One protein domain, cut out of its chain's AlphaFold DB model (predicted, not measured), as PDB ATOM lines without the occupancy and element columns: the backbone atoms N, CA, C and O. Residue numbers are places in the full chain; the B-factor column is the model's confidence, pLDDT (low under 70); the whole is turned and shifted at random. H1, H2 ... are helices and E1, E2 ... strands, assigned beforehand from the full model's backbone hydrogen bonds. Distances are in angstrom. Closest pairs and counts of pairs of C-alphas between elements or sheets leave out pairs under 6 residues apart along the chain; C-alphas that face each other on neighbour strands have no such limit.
ATOM      1  N   VAL A  49     114.453 108.326 156.526       85.88
ATOM      2  CA  VAL A  49     115.162 107.057 156.734       85.88
ATOM      3  C   VAL A  49     115.476 106.404 155.386       85.88
ATOM      4  O   VAL A  49     114.578 106.158 154.576       85.88
ATOM      5  N   ARG A  50     116.748 106.063 155.141       88.38
ATOM      6  CA  ARG A  50     117.194 105.399 153.902       88.38
ATOM      7  C   ARG A  50     117.760 104.008 154.196       88.38
ATOM      8  O   ARG A  50     118.638 103.835 155.035       88.38
ATOM      9  N   LEU A  51     117.263 102.994 153.490       88.62
ATOM     10  CA  LEU A  51     117.744 101.616 153.570       88.62
ATOM     11  C   LEU A  51     118.805 101.378 152.501       88.62
ATOM     12  O   LEU A  51     118.540 101.549 151.312       88.62
ATOM     13  N   ARG A  52     119.976 100.896 152.921       91.94
ATOM     14  CA  ARG A  52     121.074 100.530 152.026       91.94
ATOM     15  C   ARG A  52     121.490  99.077 152.230       91.94
ATOM     16  O   ARG A  52     122.001  98.707 153.283       91.94
ATOM     17  N   ILE A  53     121.322  98.255 151.200       90.00
ATOM     18  CA  ILE A  53     121.686  96.835 151.196       90.00
ATOM     19  C   ILE A  53     122.839  96.631 150.214       90.00
ATOM     20  O   ILE A  53     122.768  97.067 149.067       90.00
ATOM     21  N   LYS A  54     123.901  95.951 150.653       92.06
ATOM     22  CA  LYS A  54     125.055  95.592 149.818       92.06
ATOM     23  C   LYS A  54     125.156  94.075 149.704       92.06
ATOM     24  O   LYS A  54     125.268  93.393 150.718       92.06
ATOM     25  N   LEU A  55     125.136  93.556 148.480       90.81
ATOM     26  CA  LEU A  55     125.303  92.137 148.182       90.81
ATOM     27  C   LEU A  55     126.577  91.928 147.375       90.81
ATOM     28  O   LEU A  55     126.704  92.436 146.263       90.81
ATOM     29  N   ILE A  56     127.503  91.151 147.921       89.81
ATOM     30  CA  ILE A  56     128.705  90.722 147.204       89.81
ATOM     31  C   ILE A  56     128.290  89.645 146.200       89.81
ATOM     32  O   ILE A  56     127.647  88.672 146.588       89.81
ATOM     33  N   VAL A  57     128.644  89.819 144.924       86.38
ATOM     34  CA  VAL A  57     128.327  88.864 143.851       86.38
ATOM     35  C   VAL A  57     129.432  87.801 143.772       86.38
ATOM     36  O   VAL A  57     130.563  88.133 143.407       86.38
ATOM     37  N   PRO A  58     129.155  86.525 144.095       84.31
ATOM     38  CA  PRO A  58     130.107  85.432 143.888       84.31
ATOM     39  C   PRO A  58     130.212  85.058 142.395       84.31
ATOM     40  O   PRO A  58     129.295  85.370 141.631       84.31
ATOM     41  N   PRO A  59     131.262  84.331 141.963       76.19
ATOM     42  CA  PRO A  59     132.357  83.787 142.773       76.19
ATOM     43  C   PRO A  59     133.486  84.787 143.039       76.19
ATOM     44  O   PRO A  59     134.044  84.773 144.131       76.19
ATOM     45  N   ASP A  60     133.770  85.673 142.084       78.12
ATOM     46  CA  ASP A  60     135.009  86.461 142.069       78.12
ATOM     47  C   ASP A  60     135.018  87.613 143.082       78.12
ATOM     48  O   ASP A  60     136.041  88.260 143.264       78.12
ATOM     49  N   ARG A  61     133.872  87.910 143.718       84.31
ATOM     50  CA  ARG A  61     133.678  89.008 144.683       84.31
ATOM     51  C   ARG A  61     134.090  90.390 144.169       84.31
ATOM     52  O   ARG A  61     134.061  91.331 144.936       84.31
ATOM     53  N   THR A  62     134.382  90.555 142.880       86.75
ATOM     54  CA  THR A  62     134.824  91.820 142.262       86.75
ATOM     55  C   THR A  62     133.713  92.852 142.103       86.75
ATOM     56  O   THR A  62     133.970  93.972 141.672       86.75
ATOM     57  N   LYS A  63     132.460  92.496 142.408       89.44
ATOM     58  CA  LYS A  63     131.284  93.351 142.216       89.44
ATOM     59  C   LYS A  63     130.358  93.281 143.421       89.44
ATOM     60  O   LYS A  63     130.096  92.204 143.957       89.44
ATOM     61  N   VAL A  64     129.805  94.432 143.788       92.06
ATOM     62  CA  VAL A  64     128.736  94.560 144.778       92.06
ATOM     63  C   VAL A  64     127.492  95.102 144.102       92.06
ATOM     64  O   VAL A  64     127.532  96.143 143.454       92.06
ATOM     65  N   VAL A  65     126.368  94.422 144.298       93.44
ATOM     66  CA  VAL A  65     125.049  94.990 144.031       93.44
ATOM     67  C   VAL A  65     124.646  95.810 145.247       93.44
ATOM     68  O   VAL A  65     124.555  95.288 146.356       93.44
ATOM     69  N   VAL A  66     124.419  97.098 145.044       93.50
ATOM     70  CA  VAL A  66     123.944  98.018 146.071       93.50
ATOM     71  C   VAL A  66     122.504  98.383 145.748       93.50
ATOM     72  O   VAL A  66     122.191  98.782 144.627       93.50
ATOM     73  N   MET A  67     121.632  98.226 146.734       94.88
ATOM     74  CA  MET A  67     120.236  98.643 146.688       94.88
ATOM     75  C   MET A  67     120.063  99.735 147.733       94.88
ATOM     76  O   MET A  67     120.263  99.475 148.918       94.88
ATOM     77  N   GLU A  68     119.736 100.948 147.307       93.69
ATOM     78  CA  GLU A  68     119.492 102.076 148.207       93.69
ATOM     79  C   GLU A  68     118.112 102.659 147.931       93.69
ATOM     80  O   GLU A  68     117.789 102.990 146.788       93.69
ATOM     81  N   GLY A  69     117.295 102.768 148.970       93.81
ATOM     82  CA  GLY A  69     115.929 103.257 148.857       93.81
ATOM     83  C   GLY A  69     115.485 104.028 150.083       93.81
ATOM     84  O   GLY A  69     116.050 103.878 151.163       93.81
ATOM     85  N   GLU A  70     114.477 104.868 149.906       91.62
ATOM     86  CA  GLU A  70     113.811 105.557 151.005       91.62
ATOM     87  C   GLU A  70     112.808 104.613 151.662       91.62
ATOM     88  O   GLU A  70     112.021 103.950 150.977       91.62
ATOM     89  N   VAL A  71     112.843 104.561 152.993       89.19
ATOM     90  CA  VAL A  71     111.879 103.822 153.800       89.19
ATOM     91  C   VAL A  71     110.727 104.754 154.133       89.19
ATOM     92  O   VAL A  71     110.847 105.648 154.967       89.19
ATOM     93  N   THR A  72     109.582 104.507 153.513       85.44
ATOM     94  CA  THR A  72     108.336 105.175 153.856       85.44
ATOM     95  C   THR A  72     107.538 104.288 154.805       85.44
ATOM     96  O   THR A  72     107.179 103.144 154.499       85.44
ATOM     97  N   ARG A  73     107.240 104.817 155.996       78.44
ATOM     98  CA  ARG A  73     106.199 104.245 156.850       78.44
ATOM     99  C   ARG A  73     104.883 104.554 156.158       78.44
ATOM    100  O   ARG A  73     104.415 105.689 156.169       78.44
ATOM    101  N   GLY A  74     104.322 103.546 155.498       65.69
ATOM    102  CA  GLY A  74     102.980 103.618 154.958       65.69
ATOM    103  C   GLY A  74     102.008 103.682 156.125       65.69
ATOM    104  O   GLY A  74     101.443 102.661 156.506       65.69
ATOM    105  N   MET A  75     101.806 104.874 156.694       56.00
ATOM    106  CA  MET A  75     100.556 105.159 157.380       56.00
ATOM    107  C   MET A  75      99.509 105.046 156.294       56.00
ATOM    108  O   MET A  75      99.391 105.906 155.421       56.00
ATOM    109  N   MET A  76      98.825 103.911 156.279       52.31
ATOM    110  CA  MET A  76      97.748 103.675 155.349       52.31
ATOM    111  C   MET A  76      96.601 104.573 155.800       52.31
ATOM    112  O   MET A  76      95.713 104.145 156.534       52.31
ATOM    113  N   VAL A 104      92.977  89.087 143.769       53.97
ATOM    114  CA  VAL A 104      94.043  89.534 144.687       53.97
ATOM    115  C   VAL A 104      93.689  90.881 145.330       53.97
ATOM    116  O   VAL A 104      94.013  91.114 146.496       53.97
ATOM    117  N   GLU A 105      92.964  91.755 144.623       56.78
ATOM    118  CA  GLU A 105      92.490  93.028 145.184       56.78
ATOM    119  C   GLU A 105      91.496  92.836 146.334       56.78
ATOM    120  O   GLU A 105      91.546  93.582 147.313       56.78
ATOM    121  N   ASN A 106      90.620  91.830 146.257       56.94
ATOM    122  CA  ASN A 106      89.633  91.566 147.306       56.94
ATOM    123  C   ASN A 106      90.273  90.973 148.568       56.94
ATOM    124  O   ASN A 106      89.928  91.386 149.677       56.94
ATOM    125  N   VAL A 107      91.258  90.080 148.421       56.28
ATOM    126  CA  VAL A 107      92.042  89.560 149.557       56.28
ATOM    127  C   VAL A 107      92.867  90.678 150.200       56.28
ATOM    128  O   VAL A 107      92.919  90.780 151.428       56.28
ATOM    129  N   ARG A 108      93.441  91.576 149.388       56.41
ATOM    130  CA  ARG A 108      94.171  92.752 149.875       56.41
ATOM    131  C   ARG A 108      93.237  93.679 150.665       56.41
ATOM    132  O   ARG A 108      93.544  93.996 151.808       56.41
ATOM    133  N   LYS A 109      92.057  94.027 150.138       58.78
ATOM    134  CA  LYS A 109      91.056  94.862 150.842       58.78
ATOM    135  C   LYS A 109      90.565  94.234 152.156       58.78
ATOM    136  O   LYS A 109      90.430  94.945 153.149       58.78
ATOM    137  N   ALA A 110      90.345  92.918 152.189       54.62
ATOM    138  CA  ALA A 110      89.891  92.210 153.390       54.62
ATOM    139  C   ALA A 110      90.985  92.079 154.467       54.62
ATOM    140  O   ALA A 110      90.701  92.223 155.657       54.62
ATOM    141  N   SER A 111      92.242  91.854 154.068       53.12
ATOM    142  CA  SER A 111      93.388  91.831 154.989       53.12
ATOM    143  C   SER A 111      93.654  93.202 155.616       53.12
ATOM    144  O   SER A 111      94.090  93.281 156.761       53.12
ATOM    145  N   LEU A 112      93.390  94.279 154.876       53.34
ATOM    146  CA  LEU A 112      93.689  95.652 155.286       53.34
ATOM    147  C   LEU A 112      92.737  96.204 156.352       53.34
ATOM    148  O   LEU A 112      93.141  97.017 157.176       53.34
ATOM    149  N   GLN A 113      91.481  95.753 156.392       56.50
ATOM    150  CA  GLN A 113      90.529  96.228 157.404       56.50
ATOM    151  C   GLN A 113      90.762  95.641 158.801       56.50
ATOM    152  O   GLN A 113      90.293  96.224 159.779       56.50
ATOM    153  N   LYS A 114      91.460  94.504 158.910       57.75
ATOM    154  CA  LYS A 114      91.629  93.788 160.184       57.75
ATOM    155  C   LYS A 114      92.871  94.219 160.973       57.75
ATOM    156  O   LYS A 114      92.924  93.971 162.171       57.75
ATOM    157  N   ASN A 115      93.816  94.905 160.330       54.47
ATOM    158  CA  ASN A 115      95.110  95.263 160.908       54.47
ATOM    159  C   ASN A 115      95.288  96.792 160.939       54.47
ATOM    160  O   ASN A 115      96.196  97.328 160.309       54.47
ATOM    161  N   LYS A 116      94.397  97.510 161.634       57.94
ATOM    162  CA  LYS A 116      94.474  98.982 161.752       57.94
ATOM    163  C   LYS A 116      95.725  99.489 162.483       57.94
ATOM    164  O   LYS A 116      96.037 100.664 162.348       57.94
ATOM    165  N   ASP A 117      96.440  98.605 163.174       60.03
ATOM    166  CA  ASP A 117      97.606  98.956 163.991       60.03
ATOM    167  C   ASP A 117      98.937  98.480 163.378       60.03
ATOM    168  O   ASP A 117      99.985  98.594 164.007       60.03
ATOM    169  N   GLU A 118      98.926  97.900 162.171       62.25
ATOM    170  CA  GLU A 118     100.153  97.382 161.560       62.25
ATOM    171  C   GLU A 118     100.800  98.425 160.646       62.25
ATOM    172  O   GLU A 118     100.322  98.708 159.547       62.25
ATOM    173  N   ASP A 119     101.940  98.952 161.086       65.06
ATOM    174  CA  ASP A 119     102.796  99.802 160.267       65.06
ATOM    175  C   ASP A 119     103.387  99.015 159.094       65.06
ATOM    176  O   ASP A 119     104.322  98.216 159.237       65.06
ATOM    177  N   LEU A 120     102.847  99.257 157.904       76.94
ATOM    178  CA  LEU A 120     103.399  98.738 156.662       76.94
ATOM    179  C   LEU A 120     104.627  99.570 156.284       76.94
ATOM    180  O   LEU A 120     104.521 100.731 155.894       76.94
ATOM    181  N   LEU A 121     105.808  98.963 156.381       82.62
ATOM    182  CA  LEU A 121     107.041  99.568 155.883       82.62
ATOM    183  C   LEU A 121     107.186  99.271 154.390       82.62
ATOM    184  O   LEU A 121     107.238  98.107 153.975       82.62
ATOM    185  N   HIS A 122     107.270 100.332 153.597       86.94
ATOM    186  CA  HIS A 122     107.587 100.281 152.180       86.94
ATOM    187  C   HIS A 122     108.972 100.896 151.960       86.94
ATOM    188  O   HIS A 122     109.307 101.914 152.550       86.94
ATOM    189  N   CYS A 123     109.793 100.275 151.123       91.06
ATOM    190  CA  CYS A 123     111.103 100.787 150.752       91.06
ATOM    191  C   CYS A 123     111.237 100.769 149.232       91.06
ATOM    192  O   CYS A 123     111.339  99.700 148.634       91.06
ATOM    193  N   GLY A 124     111.241 101.944 148.611       91.50
ATOM    194  CA  GLY A 124     111.431 102.109 147.168       91.50
ATOM    195  C   GLY A 124     112.780 102.751 146.875       91.50
ATOM    196  O   GLY A 124     113.184 103.672 147.580       91.50
ATOM    197  N   GLY A 125     113.491 102.281 145.852       95.38
ATOM    198  CA  GLY A 125     114.833 102.782 145.580       95.38
ATOM    199  C   GLY A 125     115.433 102.373 144.247       95.38
ATOM    200  O   GLY A 125     114.758 101.848 143.358       95.38
ATOM    201  N   GLU A 126     116.734 102.606 144.122       94.50
ATOM    202  CA  GLU A 126     117.519 102.263 142.943       94.50
ATOM    203  C   GLU A 126     118.523 101.153 143.249       94.50
ATOM    204  O   GLU A 126     119.046 101.021 144.355       94.50
ATOM    205  N   VAL A 127     118.786 100.338 142.234       95.31
ATOM    206  CA  VAL A 127     119.774  99.264 142.274       95.31
ATOM    207  C   VAL A 127     120.917  99.622 141.343       95.31
ATOM    208  O   VAL A 127     120.696  99.965 140.177       95.31
ATOM    209  N   TRP A 128     122.147  99.483 141.819       95.94
ATOM    210  CA  TRP A 128     123.349  99.643 141.011       95.94
ATOM    211  C   TRP A 128     124.397  98.580 141.325       95.94
ATOM    212  O   TRP A 128     124.365  97.927 142.364       95.94
ATOM    213  N   VAL A 129     125.334  98.396 140.400       93.69
ATOM    214  CA  VAL A 129     126.543  97.596 140.603       93.69
ATOM    215  C   VAL A 129     127.714  98.539 140.808       93.69
ATOM    216  O   VAL A 129     127.920  99.451 140.003       93.69
ATOM    217  N   GLU A 130     128.463  98.311 141.880       91.88
ATOM    218  CA  GLU A 130     129.764  98.917 142.146       91.88
ATOM    219  C   GLU A 130     130.847  97.853 141.967       91.88
ATOM    220  O   GLU A 130     130.657  96.699 142.358       91.88
ATOM    221  N   ASP A 131     131.989  98.238 141.406       89.06
ATOM    222  CA  ASP A 131     133.182  97.395 141.461       89.06
ATOM    223  C   ASP A 131     133.651  97.317 142.929       89.06
ATOM    224  O   ASP A 131     133.854  98.340 143.594       89.06
ATOM    225  N   TYR A 132     133.745  96.098 143.460       81.81
ATOM    226  CA  TYR A 132     134.235  95.823 144.805       81.81
ATOM    227  C   TYR A 132     135.757  95.781 144.777       81.81
ATOM    228  O   TYR A 132     136.350  94.973 144.063       81.81
ATOM    229  N   PHE A 133     136.382  96.613 145.599       73.25
ATOM    230  CA  PHE A 133     137.808  96.529 145.876       73.25
ATOM    231  C   PHE A 133     137.949  96.079 147.328       73.25
ATOM    232  O   PHE A 133     137.590  96.821 148.239       73.25
ATOM    233  N   GLU A 134     138.393  94.837 147.531       65.81
ATOM    234  CA  GLU A 134     138.478  94.195 148.852       65.81
ATOM    235  C   GLU A 134     139.574  94.822 149.732       65.81
ATOM    236  O   GLU A 134     139.440  94.865 150.950       65.81
ATOM    237  N   SER A 135     140.633  95.376 149.129       56.09
ATOM    238  CA  SER A 135     141.716  96.022 149.874       56.09
ATOM    239  C   SER A 135     141.522  97.538 149.969       56.09
ATOM    240  O   SER A 135     141.644  98.259 148.974       56.09
ATOM    241  N   GLU A 136     141.323  98.022 151.190       55.88
ATOM    242  CA  GLU A 136     141.405  99.436 151.591       55.88
ATOM    243  C   GLU A 136     142.726 100.089 151.118       55.88
ATOM    244  O   GLU A 136     142.768 101.250 150.712       55.88
ATOM    245  N   THR A 137     143.790  99.289 151.011       56.62
ATOM    246  CA  THR A 137     145.103  99.666 150.471       56.62
ATOM    247  C   THR A 137     145.104  99.973 148.967       56.62
ATOM    248  O   THR A 137     145.807 100.888 148.545       56.62
ATOM    249  N   GLN A 138     144.302  99.292 148.138       53.81
ATOM    250  CA  GLN A 138     144.147  99.674 146.719       53.81
ATOM    251  C   GLN A 138     143.236 100.889 146.539       53.81
ATOM    252  O   GLN A 138     143.380 101.621 145.558       53.81
ATOM    253  N   GLN A 139     142.334 101.145 147.491       55.06
ATOM    254  CA  GLN A 139     141.484 102.329 147.450       55.06
ATOM    255  C   GLN A 139     142.309 103.614 147.599       55.06
ATOM    256  O   GLN A 139     142.014 104.589 146.911       55.06
ATOM    257  N   MET A 140     143.386 103.610 148.393       52.94
ATOM    258  CA  MET A 140     144.287 104.765 148.493       52.94
ATOM    259  C   MET A 140     145.153 104.983 147.244       52.94
ATOM    260  O   MET A 140     145.342 106.127 146.839       52.94
ATOM    261  N   VAL A 141     145.620 103.921 146.572       56.34
ATOM    262  CA  VAL A 141     146.462 104.071 145.363       56.34
ATOM    263  C   VAL A 141     145.645 104.545 144.153       56.34
ATOM    264  O   VAL A 141     146.134 105.332 143.346       56.34
ATOM    265  N   ALA A 142     144.372 104.152 144.051       53.25
ATOM    266  CA  ALA A 142     143.471 104.644 143.004       53.25
ATOM    267  C   ALA A 142     142.903 106.052 143.286       53.25
ATOM    268  O   ALA A 142     142.369 106.688 142.379       53.25
ATOM    269  N   SER A 143     143.022 106.558 144.522       51.38
ATOM    270  CA  SER A 143     142.450 107.851 144.936       51.38
ATOM    271  C   SER A 143     143.369 109.055 144.716       51.38
ATOM    272  O   SER A 143     142.986 110.172 145.050       51.38
ATOM    273  N   GLY A 144     144.525 108.870 144.067       50.47
ATOM    274  CA  GLY A 144     145.395 109.969 143.621       50.47
ATOM    275  C   GLY A 144     144.757 110.924 142.595       50.47
ATOM    276  O   GLY A 144     145.341 111.953 142.270       50.47
ATOM    277  N   GLY A 145     143.551 110.629 142.105       47.12
ATOM    278  CA  GLY A 145     142.770 111.556 141.293       47.12
ATOM    279  C   GLY A 145     141.293 111.202 141.305       47.12
ATOM    280  O   GLY A 145     140.873 110.388 140.494       47.12
ATOM    281  N   GLY A 146     140.521 111.800 142.223       52.09
ATOM    282  CA  GLY A 146     139.055 111.942 142.146       52.09
ATOM    283  C   GLY A 146     138.295 110.760 141.534       52.09
ATOM    284  O   GLY A 146     137.456 110.965 140.657       52.09
ATOM    285  N   GLY A 147     138.638 109.530 141.930       52.50
ATOM    286  CA  GLY A 147     138.199 108.312 141.261       52.50
ATOM    287  C   GLY A 147     136.700 108.113 141.416       52.50
ATOM    288  O   GLY A 147     136.234 107.558 142.410       52.50
ATOM    289  N   VAL A 148     135.934 108.565 140.425       60.31
ATOM    290  CA  VAL A 148     134.494 108.331 140.335       60.31
ATOM    291  C   VAL A 148     134.272 106.820 140.335       60.31
ATOM    292  O   VAL A 148     134.600 106.137 139.362       60.31
ATOM    293  N   LYS A 149     133.739 106.277 141.441       70.25
ATOM    294  CA  LYS A 149     133.326 104.870 141.522       70.25
ATOM    295  C   LYS A 149     132.438 104.573 140.320       70.25
ATOM    296  O   LYS A 149     131.398 105.213 140.152       70.25
ATOM    297  N   ARG A 150     132.842 103.619 139.477       81.06
ATOM    298  CA  ARG A 150     132.053 103.209 138.311       81.06
ATOM    299  C   ARG A 150     130.785 102.528 138.813       81.06
ATOM    300  O   ARG A 150     130.786 101.352 139.157       81.06
ATOM    301  N   ARG A 151     129.707 103.303 138.900       89.25
ATOM    302  CA  ARG A 151     128.372 102.826 139.251       89.25
ATOM    303  C   ARG A 151     127.612 102.528 137.973       89.25
ATOM    304  O   ARG A 151     127.418 103.416 137.147       89.25
ATOM    305  N   LYS A 152     127.152 101.288 137.818       93.50
ATOM    306  CA  LYS A 152     126.239 100.917 136.734       93.50
ATOM    307  C   LYS A 152     124.836 100.727 137.293       93.50
ATOM    308  O   LYS A 152     124.597  99.769 138.023       93.50
ATOM    309  N   LYS A 153     123.906 101.615 136.934       94.50
ATOM    310  CA  LYS A 153     122.487 101.493 137.301       94.50
ATOM    311  C   LYS A 153     121.893 100.224 136.679       94.50
ATOM    312  O   LYS A 153     122.018 100.016 135.474       94.50
ATOM    313  N   LEU A 154     121.280  99.382 137.507       94.38
ATOM    314  CA  LEU A 154     120.567  98.173 137.085       94.38
ATOM    315  C   LEU A 154     119.069  98.421 136.925       94.38
ATOM    316  O   LEU A 154     118.458  97.861 136.021       94.38
ATOM    317  N   GLY A 155     118.478  99.255 137.782       93.69
ATOM    318  CA  GLY A 155     117.046  99.532 137.741       93.69
ATOM    319  C   GLY A 155     116.517 100.112 139.044       93.69
ATOM    320  O   GLY A 155     117.280 100.622 139.861       93.69
ATOM    321  N   MET A 156     115.202 100.031 139.214       93.25
ATOM    322  CA  MET A 156     114.499 100.408 140.439       93.25
ATOM    323  C   MET A 156     114.073  99.151 141.199       93.25
ATOM    324  O   MET A 156     113.835  98.110 140.585       93.25
ATOM    325  N   PHE A 157     113.952  99.248 142.520       92.12
ATOM    326  CA  PHE A 157     113.404  98.188 143.360       92.12
ATOM    327  C   PHE A 157     112.330  98.734 144.306       92.12
ATOM    328  O   PHE A 157     112.334  99.908 144.666       92.12
ATOM    329  N   SER A 158     111.411  97.860 144.708       89.38
ATOM    330  CA  SER A 158     110.426  98.123 145.754       89.38
ATOM    331  C   SER A 158     110.366  96.902 146.665       89.38
ATOM    332  O   SER A 158     110.196  95.772 146.204       89.38
ATOM    333  N   LEU A 159     110.569  97.134 147.958       85.56
ATOM    334  CA  LEU A 159     110.404  96.163 149.026       85.56
ATOM    335  C   LEU A 159     109.199  96.578 149.854       85.56
ATOM    336  O   LEU A 159     109.052  97.734 150.245       85.56
ATOM    337  N   MET A 160     108.357  95.610 150.169       82.50
ATOM    338  CA  MET A 160     107.276  95.781 151.123       82.50
ATOM    339  C   MET A 160     107.496  94.764 152.227       82.50
ATOM    340  O   MET A 160     107.646  93.570 151.947       82.50
ATOM    341  N   LYS A 161     107.525  95.220 153.482       80.12
ATOM    342  CA  LYS A 161     107.523  94.304 154.620       80.12
ATOM    343  C   LYS A 161     106.160  93.622 154.659       80.12
ATOM    344  O   LYS A 161     105.189  94.172 155.171       80.12
ATOM    345  N   LEU A 162     106.082  92.426 154.088       62.12
ATOM    346  CA  LEU A 162     104.931  91.555 154.273       62.12
ATOM    347  C   LEU A 162     104.917  91.097 155.731       62.12
ATOM    348  O   LEU A 162     105.974  90.806 156.302       62.12
ATOM    349  N   LYS A 163     103.724  91.053 156.333       65.31
ATOM    350  CA  LYS A 163     103.503  90.482 157.664       65.31
ATOM    351  C   LYS A 163     104.235  89.146 157.729       65.31
ATOM    352  O   LYS A 163     103.899  88.236 156.971       65.31
ATOM    353  N   MET A 164     105.252  89.043 158.589       55.91
ATOM    354  CA  MET A 164     105.846  87.738 158.846       55.91
ATOM    355  C   MET A 164     104.706  86.865 159.377       55.91
ATOM    356  O   MET A 164     104.053  87.269 160.346       55.91
ATOM    357  N   PRO A 165     104.401  85.725 158.734       55.97
ATOM    358  CA  PRO A 165     103.449  84.784 159.295       55.97
ATOM    359  C   PRO A 165     103.899  84.458 160.718       55.97
ATOM    360  O   PRO A 165     105.105  84.430 160.982       55.97
ATOM    361  N   ASN A 166     102.952  84.248 161.637       61.50
ATOM    362  CA  ASN A 166     103.314  83.895 163.005       61.50
ATOM    363  C   ASN A 166     104.283  82.699 162.950       61.50
ATOM    364  O   ASN A 166     103.989  81.715 162.266       61.50
ATOM    365  N   ARG A 167     105.443  82.796 163.610       57.22
ATOM    366  CA  ARG A 167     106.474  81.745 163.576       57.22
ATOM    367  C   ARG A 167     105.894  80.390 163.978       57.22
ATOM    368  O   ARG A 167     106.232  79.387 163.362       57.22
TER     369      ARG A 167
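What this domain is: This is residues 49 to 76 and 104 to 167 of the 404 residues of the protein "Hypothetical protein" of Ditylum brightwellii (UniProt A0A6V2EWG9). A twisted antiparallel sheet, E1 E2 E3 E4 in order, makes the middle of a rod, with H1 beyond one end and H2 beyond the other. The 92 printed residues run E1 E2 H1 E3 H2 E4, mixed helices and strands. The whole is extended, radius of gyration of the C-alphas 19.0 A, spanning 58 by 27 by 21 A.

How they stand to each other: E1, residues 50 to 56, and E2, residues 63 to 74, form a hairpin, N 53 and O 67 being 2.8 A apart. H1, residues 104 to 114, is not on the sheet. E3, residues 120 to 131, neighbours E2, with N 66 and O 128 at 2.8 A. H2, residues 136 to 142, is not on the sheet. E4, residues 151 to 160, neighbours E3, with N 125 and O 157 at 2.9 A, and bends by 62 degrees at residue 154. O i to N i+4 pairs within hydrogen-bond range are 5 of 7 in H1 and 2 of 3 in H2.

Where its parts are: E1 begins at C-alpha 50 (117.194, 105.399, 153.902); E4 ends at C-alpha 160 (107.276, 95.781, 151.123). E2 measures 32.7 A, E3 33.5 A.

The domain as a whole: Residues 77 to 103 are not printed; C-alphas 76 and 104 are 18.1 A apart. Low-confidence residues include 104 to 119 and 134 to 148.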